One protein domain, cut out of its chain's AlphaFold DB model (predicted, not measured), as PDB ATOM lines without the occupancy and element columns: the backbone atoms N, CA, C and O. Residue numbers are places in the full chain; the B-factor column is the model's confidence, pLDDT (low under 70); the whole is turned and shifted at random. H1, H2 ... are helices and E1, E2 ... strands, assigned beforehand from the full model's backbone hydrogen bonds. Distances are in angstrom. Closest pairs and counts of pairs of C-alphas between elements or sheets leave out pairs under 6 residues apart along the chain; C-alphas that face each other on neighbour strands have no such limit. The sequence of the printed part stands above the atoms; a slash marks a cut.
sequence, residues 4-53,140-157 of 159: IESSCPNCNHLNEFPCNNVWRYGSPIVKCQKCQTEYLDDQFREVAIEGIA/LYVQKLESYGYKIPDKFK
ATOM      1  N   ILE A   4      34.599  80.977  44.099       79.81
ATOM      2  CA  ILE A   4      35.318  80.009  44.917       79.81
ATOM      3  C   ILE A   4      34.360  79.587  46.017       79.81
ATOM      4  O   ILE A   4      33.851  80.433  46.748       79.81
ATOM      5  N   GLU A   5      34.129  78.286  46.108       86.06
ATOM      6  CA  GLU A   5      33.278  77.690  47.124       86.06
ATOM      7  C   GLU A   5      34.124  77.211  48.305       86.06
ATOM      8  O   GLU A   5      35.134  76.521  48.127       86.06
ATOM      9  N   SER A   6      33.696  77.568  49.514       85.56
ATOM     10  CA  SER A   6      34.323  77.118  50.757       85.56
ATOM     11  C   SER A   6      33.273  76.827  51.822       85.56
ATOM     12  O   SER A   6      32.371  77.633  52.082       85.56
ATOM     13  N   SER A   7      33.365  75.643  52.427       89.56
ATOM     14  CA  SER A   7      32.423  75.197  53.451       89.56
ATOM     15  C   SER A   7      32.804  75.776  54.807       89.56
ATOM     16  O   SER A   7      33.925  75.595  55.279       89.56
ATOM     17  N   CYS A   8      31.858  76.443  55.469       90.69
ATOM     18  CA  CYS A   8      32.079  76.930  56.823       90.69
ATOM     19  C   CYS A   8      32.204  75.750  57.805       90.69
ATOM     20  O   CYS A   8      31.246  74.986  57.932       90.69
ATOM     21  N   PRO A   9      33.291  75.649  58.590       90.44
ATOM     22  CA  PRO A   9      33.483  74.546  59.534       90.44
ATOM     23  C   PRO A   9      32.479  74.551  60.696       90.44
ATOM     24  O   PRO A   9      32.279  73.527  61.337       90.44
ATOM     25  N   ASN A  10      31.834  75.690  60.976       90.94
ATOM     26  CA  ASN A  10      30.877  75.819  62.078       90.94
ATOM     27  C   ASN A  10      29.443  75.419  61.681       90.94
ATOM     28  O   ASN A  10      28.736  74.773  62.445       90.94
ATOM     29  N   CYS A  11      28.984  75.816  60.485       91.19
ATOM     30  CA  CYS A  11      27.588  75.621  60.065       91.19
ATOM     31  C   CYS A  11      27.410  74.822  58.765       91.19
ATOM     32  O   CYS A  11      26.281  74.701  58.287       91.19
ATOM     33  N   ASN A  12      28.504  74.317  58.181       91.44
ATOM     34  CA  ASN A  12      28.555  73.572  56.915       91.44
ATOM     35  C   ASN A  12      27.904  74.287  55.721       91.44
ATOM     36  O   ASN A  12      27.552  73.667  54.719       91.44
ATOM     37  N   HIS A  13      27.709  75.602  55.818       91.19
ATOM     38  CA  HIS A  13      27.204  76.395  54.711       91.19
ATOM     39  C   HIS A  13      28.314  76.642  53.695       91.19
ATOM     40  O   HIS A  13      29.403  77.089  54.064       91.19
ATOM     41  N   LEU A  14      28.002  76.388  52.429       90.25
ATOM     42  CA  LEU A  14      28.869  76.671  51.300       90.25
ATOM     43  C   LEU A  14      28.845  78.176  51.014       90.25
ATOM     44  O   LEU A  14      27.813  78.715  50.628       90.25
ATOM     45  N   ASN A  15      29.961  78.854  51.260       87.56
ATOM     46  CA  ASN A  15      30.113  80.271  50.957       87.56
ATOM     47  C   ASN A  15      30.689  80.422  49.554       87.56
ATOM     48  O   ASN A  15      31.654  79.741  49.208       87.56
ATOM     49  N   GLU A  16      30.135  81.359  48.793       86.25
ATOM     50  CA  GLU A  16      30.636  81.737  47.478       86.25
ATOM     51  C   GLU A  16      31.408  83.052  47.582       86.25
ATOM     52  O   GLU A  16      30.862  84.099  47.949       86.25
ATOM     53  N   PHE A  17      32.692  83.005  47.242       81.12
ATOM     54  CA  PHE A  17      33.547  84.181  47.164       81.12
ATOM     55  C   PHE A  17      33.810  84.537  45.700       81.12
ATOM     56  O   PHE A  17      34.093  83.646  44.893       81.12
ATOM     57  N   PRO A  18      33.755  85.823  45.314       74.75
ATOM     58  CA  PRO A  18      34.083  86.221  43.953       74.75
ATOM     59  C   PRO A  18      35.535  85.841  43.631       74.75
ATOM     60  O   PRO A  18      36.467  86.248  44.330       74.75
ATOM     61  N   CYS A  19      35.743  85.068  42.558       66.56
ATOM     62  CA  CYS A  19      37.073  84.676  42.092       66.56
ATOM     63  C   CYS A  19      37.737  85.854  41.364       66.56
ATOM     64  O   CYS A  19      37.910  85.858  40.147       66.56
ATOM     65  N   ASN A  20      38.101  86.886  42.124       66.00
ATOM     66  CA  ASN A  20      38.849  88.032  41.604       66.00
ATOM     67  C   ASN A  20      40.326  87.679  41.374       66.00
ATOM     68  O   ASN A  20      41.052  88.424  40.716       66.00
ATOM     69  N   ASN A  21      40.779  86.550  41.928       65.06
ATOM     70  CA  ASN A  21      42.152  86.093  41.839       65.06
ATOM     71  C   ASN A  21      42.230  84.560  41.822       65.06
ATOM     72  O   ASN A  21      41.929  83.905  42.816       65.06
ATOM     73  N   VAL A  22      42.733  84.003  40.717       69.06
ATOM     74  CA  VAL A  22      42.999  82.560  40.548       69.06
ATOM     75  C   VAL A  22      43.967  82.027  41.612       69.06
ATOM     76  O   VAL A  22      43.916  80.855  41.969       69.06
ATOM     77  N   TRP A  23      44.832  82.890  42.147       74.69
ATOM     78  CA  TRP A  23      45.851  82.532  43.134       74.69
ATOM     79  C   TRP A  23      45.388  82.670  44.586       74.69
ATOM     80  O   TRP A  23      46.175  82.391  45.487       74.69
ATOM     81  N   ARG A  24      44.134  83.093  44.810       84.12
ATOM     82  CA  ARG A  24      43.514  83.196  46.142       84.12
ATOM     83  C   ARG A  24      44.326  84.033  47.144       84.12
ATOM     84  O   ARG A  24      44.354  83.760  48.338       84.12
ATOM     85  N   TYR A  25      45.000  85.074  46.655       86.69
ATOM     86  CA  TYR A  25      45.711  86.015  47.520       86.69
ATOM     87  C   TYR A  25      44.718  86.914  48.254       86.69
ATOM     88  O   TYR A  25      43.882  87.550  47.607       86.69
ATOM     89  N   GLY A  26      44.827  86.975  49.579       86.94
ATOM     90  CA  GLY A  26      43.914  87.720  50.441       86.94
ATOM     91  C   GLY A  26      44.031  87.300  51.905       86.94
ATOM     92  O   GLY A  26      44.918  86.531  52.265       86.94
ATOM     93  N   SER A  27      43.122  87.809  52.738       89.44
ATOM     94  CA  SER A  27      43.003  87.373  54.132       89.44
ATOM     95  C   SER A  27      42.499  85.925  54.190       89.44
ATOM     96  O   SER A  27      41.431  85.660  53.636       89.44
ATOM     97  N   PRO A  28      43.201  85.004  54.875       90.50
ATOM     98  CA  PRO A  28      42.703  83.660  55.146       90.50
ATOM     99  C   PRO A  28      41.638  83.642  56.242       90.50
ATOM    100  O   PRO A  28      40.923  82.657  56.383       90.50
ATOM    101  N   ILE A  29      41.493  84.726  57.007       91.56
ATOM    102  CA  ILE A  29      40.370  84.882  57.929       91.56
ATOM    103  C   ILE A  29      39.180  85.372  57.118       91.56
ATOM    104  O   ILE A  29      39.184  86.493  56.597       91.56
ATOM    105  N   VAL A  30      38.164  84.526  57.028       90.50
ATOM    106  CA  VAL A  30      36.933  84.788  56.287       90.50
ATOM    107  C   VAL A  30      35.736  84.705  57.220       90.50
ATOM    108  O   VAL A  30      35.755  84.012  58.235       90.50
ATOM    109  N   LYS A  31      34.667  85.420  56.875       91.50
ATOM    110  CA  LYS A  31      33.418  85.426  57.638       91.50
ATOM    111  C   LYS A  31      32.353  84.644  56.882       91.50
ATOM    112  O   LYS A  31      32.115  84.910  55.705       91.50
ATOM    113  N   CYS A  32      31.693  83.697  57.545       91.75
ATOM    114  CA  CYS A  32      30.600  82.949  56.922       91.75
ATOM    115  C   CYS A  32      29.394  83.857  56.638       91.75
ATOM    116  O   CYS A  32      28.934  84.574  57.525       91.75
ATOM    117  N   GLN A  33      28.820  83.771  55.437       90.50
ATOM    118  CA  GLN A  33      27.655  84.564  55.034       90.50
ATOM    119  C   GLN A  33      26.388  84.189  55.821       90.50
ATOM    120  O   GLN A  33      25.557  85.053  56.096       90.50
ATOM    121  N   LYS A  34      26.271  82.927  56.258       92.19
ATOM    122  CA  LYS A  34      25.119  82.422  57.020       92.19
ATOM    123  C   LYS A  34      25.254  82.640  58.525       92.19
ATOM    124  O   LYS A  34      24.436  83.335  59.115       92.19
ATOM    125  N   CYS A  35      26.261  82.038  59.162       92.50
ATOM    126  CA  CYS A  35      26.393  82.080  60.624       92.50
ATOM    127  C   CYS A  35      27.219  83.264  61.138       92.50
ATOM    128  O   CYS A  35      27.334  83.435  62.348       92.50
ATOM    129  N   GLN A  36      27.813  84.066  60.243       92.00
ATOM    130  CA  GLN A  36      28.605  85.256  60.577       92.00
ATOM    131  C   GLN A  36      29.834  84.980  61.464       92.00
ATOM    132  O   GLN A  36      30.506  85.917  61.888       92.00
ATOM    133  N   THR A  37      30.169  83.713  61.708       92.00
ATOM    134  CA  THR A  37      31.379  83.308  62.426       92.00
ATOM    135  C   THR A  37      32.589  83.457  61.510       92.00
ATOM    136  O   THR A  37      32.525  83.108  60.326       92.00
ATOM    137  N   GLU A  38      33.680  83.976  62.064       92.38
ATOM    138  CA  GLU A  38      34.979  83.987  61.401       92.38
ATOM    139  C   GLU A  38      35.624  82.602  61.478       92.38
ATOM    140  O   GLU A  38      35.476  81.889  62.470       92.38
ATOM    141  N   TYR A  39      36.321  82.209  60.421       90.81
ATOM    142  CA  TYR A  39      37.094  80.977  60.376       90.81
ATOM    143  C   TYR A  39      38.306  81.147  59.464       90.81
ATOM    144  O   TYR A  39      38.369  82.078  58.659       90.81
ATOM    145  N   LEU A  40      39.269  80.243  59.617       90.88
ATOM    146  CA  LEU A  40      40.434  80.169  58.750       90.88
ATOM    147  C   LEU A  40      40.101  79.324  57.519       90.88
ATOM    148  O   LEU A  40      39.729  78.158  57.652       90.88
ATOM    149  N   ASP A  41      40.246  79.914  56.342       88.81
ATOM    150  CA  ASP A  41      40.129  79.239  55.057       88.81
ATOM    151  C   ASP A  41      41.527  79.051  54.455       88.81
ATOM    152  O   ASP A  41      42.204  80.014  54.084       88.81
ATOM    153  N   ASP A  42      41.961  77.793  54.378       84.12
ATOM    154  CA  ASP A  42      43.279  77.380  53.885       84.12
ATOM    155  C   ASP A  42      43.455  77.585  52.374       84.12
ATOM    156  O   ASP A  42      44.564  77.499  51.833       84.12
ATOM    157  N   GLN A  43      42.361  77.882  51.677       85.19
ATOM    158  CA  GLN A  43      42.384  78.212  50.270       85.19
ATOM    159  C   GLN A  43      42.994  79.589  50.019       85.19
ATOM    160  O   GLN A  43      43.598  79.789  48.961       85.19
ATOM    161  N   PHE A  44      42.829  80.523  50.957       88.56
ATOM    162  CA  PHE A  44      43.347  81.882  50.868       88.56
ATOM    163  C   PHE A  44      44.724  81.991  51.518       88.56
ATOM    164  O   PHE A  44      45.057  81.268  52.453       88.56
ATOM    165  N   ARG A  45      45.554  82.892  50.988       88.25
ATOM    166  CA  ARG A  45      46.970  82.993  51.366       88.25
ATOM    167  C   ARG A  45      47.395  84.431  51.584       88.25
ATOM    168  O   ARG A  45      47.164  85.281  50.714       88.25
ATOM    169  N   GLU A  46      48.124  84.669  52.674       90.19
ATOM    170  CA  GLU A  46      48.819  85.936  52.873       90.19
ATOM    171  C   GLU A  46      50.146  85.959  52.116       90.19
ATOM    172  O   GLU A  46      51.130  85.326  52.497       90.19
ATOM    173  N   VAL A  47      50.187  86.738  51.037       89.38
ATOM    174  CA  VAL A  47      51.329  86.798  50.111       89.38
ATOM    175  C   VAL A  47      52.600  87.322  50.778       89.38
ATOM    176  O   VAL A  47      53.691  86.888  50.419       89.38
ATOM    177  N   ALA A  48      52.494  88.211  51.766       89.31
ATOM    178  CA  ALA A  48      53.656  88.722  52.495       89.31
ATOM    179  C   ALA A  48      54.290  87.682  53.443       89.31
ATOM    180  O   ALA A  48      55.455  87.829  53.845       89.31
ATOM    181  N   ILE A  49      53.540  86.624  53.776       89.25
ATOM    182  CA  ILE A  49      53.989  85.482  54.578       89.25
ATOM    183  C   ILE A  49      54.443  84.332  53.674       89.25
ATOM    184  O   ILE A  49      55.573  83.865  53.804       89.25
ATOM    185  N   GLU A  50      53.587  83.887  52.752       86.88
ATOM    186  CA  GLU A  50      53.823  82.699  51.917       86.88
ATOM    187  C   GLU A  50      54.617  82.986  50.633       86.88
ATOM    188  O   GLU A  50      55.173  82.074  50.018       86.88
ATOM    189  N   GLY A  51      54.689  84.249  50.217       84.19
ATOM    190  CA  GLY A  51      55.267  84.658  48.944       84.19
ATOM    191  C   GLY A  51      54.311  84.501  47.757       84.19
ATOM    192  O   GLY A  51      53.200  83.982  47.845       84.19
ATOM    193  N   ILE A  52      54.761  84.981  46.598       82.00
ATOM    194  CA  ILE A  52      54.024  84.881  45.332       82.00
ATOM    195  C   ILE A  52      54.303  83.512  44.702       82.00
ATOM    196  O   ILE A  52      55.460  83.112  44.560       82.00
ATOM    197  N   ALA A  53      53.261  82.820  44.234       71.62
ATOM    198  CA  ALA A  53      53.397  81.521  43.585       71.62
ATOM    199  C   ALA A  53      54.345  81.584  42.358       71.62
ATOM    200  O   ALA A  53      54.060  82.309  41.397       71.62
ATOM    201  N   LEU A 140      46.187  93.317  65.998       91.69
ATOM    202  CA  LEU A 140      44.994  92.522  66.307       91.69
ATOM    203  C   LEU A 140      44.751  91.466  65.232       91.69
ATOM    204  O   LEU A 140      44.380  90.334  65.542       91.69
ATOM    205  N   TYR A 141      44.987  91.817  63.969       92.00
ATOM    206  CA  TYR A 141      44.887  90.877  62.861       92.00
ATOM    207  C   TYR A 141      45.943  89.771  62.964       92.00
ATOM    208  O   TYR A 141      45.612  88.593  62.828       92.00
ATOM    209  N   VAL A 142      47.192  90.128  63.278       91.94
ATOM    210  CA  VAL A 142      48.289  89.166  63.479       91.94
ATOM    211  C   VAL A 142      47.988  88.211  64.638       91.94
ATOM    212  O   VAL A 142      48.099  86.998  64.473       91.94
ATOM    213  N   GLN A 143      47.545  88.732  65.786       91.56
ATOM    214  CA  GLN A 143      47.149  87.901  66.928       91.56
ATOM    215  C   GLN A 143      45.994  86.961  66.577       91.56
ATOM    216  O   GLN A 143      45.988  85.798  66.979       91.56
ATOM    217  N   LYS A 144      45.022  87.443  65.795       92.25
ATOM    218  CA  LYS A 144      43.896  86.632  65.332       92.25
ATOM    219  C   LYS A 144      44.351  85.519  64.380       92.25
ATOM    220  O   LYS A 144      43.897  84.388  64.496       92.25
ATOM    221  N   LEU A 145      45.273  85.802  63.460       91.88
ATOM    222  CA  LEU A 145      45.863  84.779  62.592       91.88
ATOM    223  C   LEU A 145      46.595  83.702  63.407       91.88
ATOM    224  O   LEU A 145      46.456  82.510  63.123       91.88
ATOM    225  N   GLU A 146      47.341  84.111  64.433       91.12
ATOM    226  CA  GLU A 146      48.066  83.191  65.311       91.12
ATOM    227  C   GLU A 146      47.114  82.333  66.156       91.12
ATOM    228  O   GLU A 146      47.342  81.131  66.288       91.12
ATOM    229  N   SER A 147      46.006  82.898  66.654       91.56
ATOM    230  CA  SER A 147      45.009  82.145  67.427       91.56
ATOM    231  C   SER A 147      44.283  81.081  66.599       91.56
ATOM    232  O   SER A 147      43.929  80.028  67.128       91.56
ATOM    233  N   TYR A 148      44.133  81.302  65.289       88.88
ATOM    234  CA  TYR A 148      43.650  80.291  64.344       88.88
ATOM    235  C   TYR A 148      44.731  79.279  63.908       88.88
ATOM    236  O   TYR A 148      44.444  78.381  63.118       88.88
ATOM    237  N   GLY A 149      45.966  79.387  64.413       88.00
ATOM    238  CA  GLY A 149      47.063  78.460  64.117       88.00
ATOM    239  C   GLY A 149      47.798  78.735  62.800       88.00
ATOM    240  O   GLY A 149      48.538  77.872  62.318       88.00
ATOM    241  N   TYR A 150      47.621  79.916  62.202       89.88
ATOM    242  CA  TYR A 150      48.327  80.294  60.981       89.88
ATOM    243  C   TYR A 150      49.809  80.583  61.275       89.88
ATOM    244  O   TYR A 150      50.161  81.218  62.271       89.88
ATOM    245  N   LYS A 151      50.718  80.109  60.414       88.50
ATOM    246  CA  LYS A 151      52.169  80.216  60.645       88.50
ATOM    247  C   LYS A 151      52.686  81.594  60.244       88.50
ATOM    248  O   LYS A 151      52.922  81.853  59.068       88.50
ATOM    249  N   ILE A 152      52.915  82.456  61.231       87.75
ATOM    250  CA  ILE A 152      53.401  83.825  61.015       87.75
ATOM    251  C   ILE A 152      54.916  83.900  61.280       87.75
ATOM    252  O   ILE A 152      55.367  83.430  62.324       87.75
ATOM    253  N   PRO A 153      55.725  84.487  60.380       87.69
ATOM    254  CA  PRO A 153      57.143  84.748  60.620       87.69
ATOM    255  C   PRO A 153      57.380  85.811  61.705       87.69
ATOM    256  O   PRO A 153      56.659  86.805  61.768       87.69
ATOM    257  N   ASP A 154      58.463  85.675  62.477       85.44
ATOM    258  CA  ASP A 154      58.788  86.560  63.614       85.44
ATOM    259  C   ASP A 154      58.857  88.052  63.261       85.44
ATOM    260  O   ASP A 154      58.578  88.901  64.105       85.44
ATOM    261  N   LYS A 155      59.186  88.385  62.005       85.44
ATOM    262  CA  LYS A 155      59.237  89.773  61.514       85.44
ATOM    263  C   LYS A 155      57.899  90.517  61.649       85.44
ATOM    264  O   LYS A 155      57.915  91.737  61.713       85.44
ATOM    265  N   PHE A 156      56.776  89.796  61.695       84.62
ATOM    266  CA  PHE A 156      55.434  90.366  61.864       84.62
ATOM    267  C   PHE A 156      54.875  90.191  63.281       84.62
ATOM    268  O   PHE A 156      53.828  90.743  63.588       84.62
ATOM    269  N   LYS A 157      55.552  89.431  64.152       78.12
ATOM    270  CA  LYS A 157      55.109  89.189  65.537       78.12
ATOM    271  C   LYS A 157      55.571  90.260  66.525       78.12
ATOM    272  O   LYS A 157      55.163  90.247  67.679       78.12
TER     273      LYS A 157
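AT A GLANCE: This is residues 4 to 53 and 140 to 157 of the 159 residues of an uncharacterized protein of Fibrobacter sp. UWT2 (UniProt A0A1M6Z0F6). With little regular structure, two small antiparallel hairpins, E1 with E2 and E3 with E4, fill one end of a flat model, two short helices, H1 and H2, the other. Of 68 printed residues, under half are in these elements, named in chain order; the class is mixed. The whole is compact, radius of gyration of the C-alphas 12.5 A, spanning 35 by 26 by 14 A.

HOW THE PARTS SIT: Look at the hairpins: in E1, residues 4 to 7, and E2, 14 to 18, N 4 and O 17 are 2.8 A apart; in E3, 29 to 31, and E4, 38 to 40, N 30 and O 39 are 2.9 A apart, both within hydrogen-bond range. The closest C-alphas of E3 and H2, residues 140 to 147, are Ile 29 and Leu 145, 7.2 A apart. H1, residues 47 to 50, is apart from H2, where every O i to N i+4 pair is within range.

IN THESE COORDINATES: Find C-alpha 4 at (35.318, 80.009, 44.917), where E1 begins; from C-alpha 140 at (44.994, 92.522, 66.307) H2 runs 10.4 A.

THE WHOLE: The printed part is cut between residues 53 and 140, with 86 residues of the chain not printed, and C-alphas 53 and 140 are 26.6 A apart across the cut; residues 19 to 22 have pLDDT under 70.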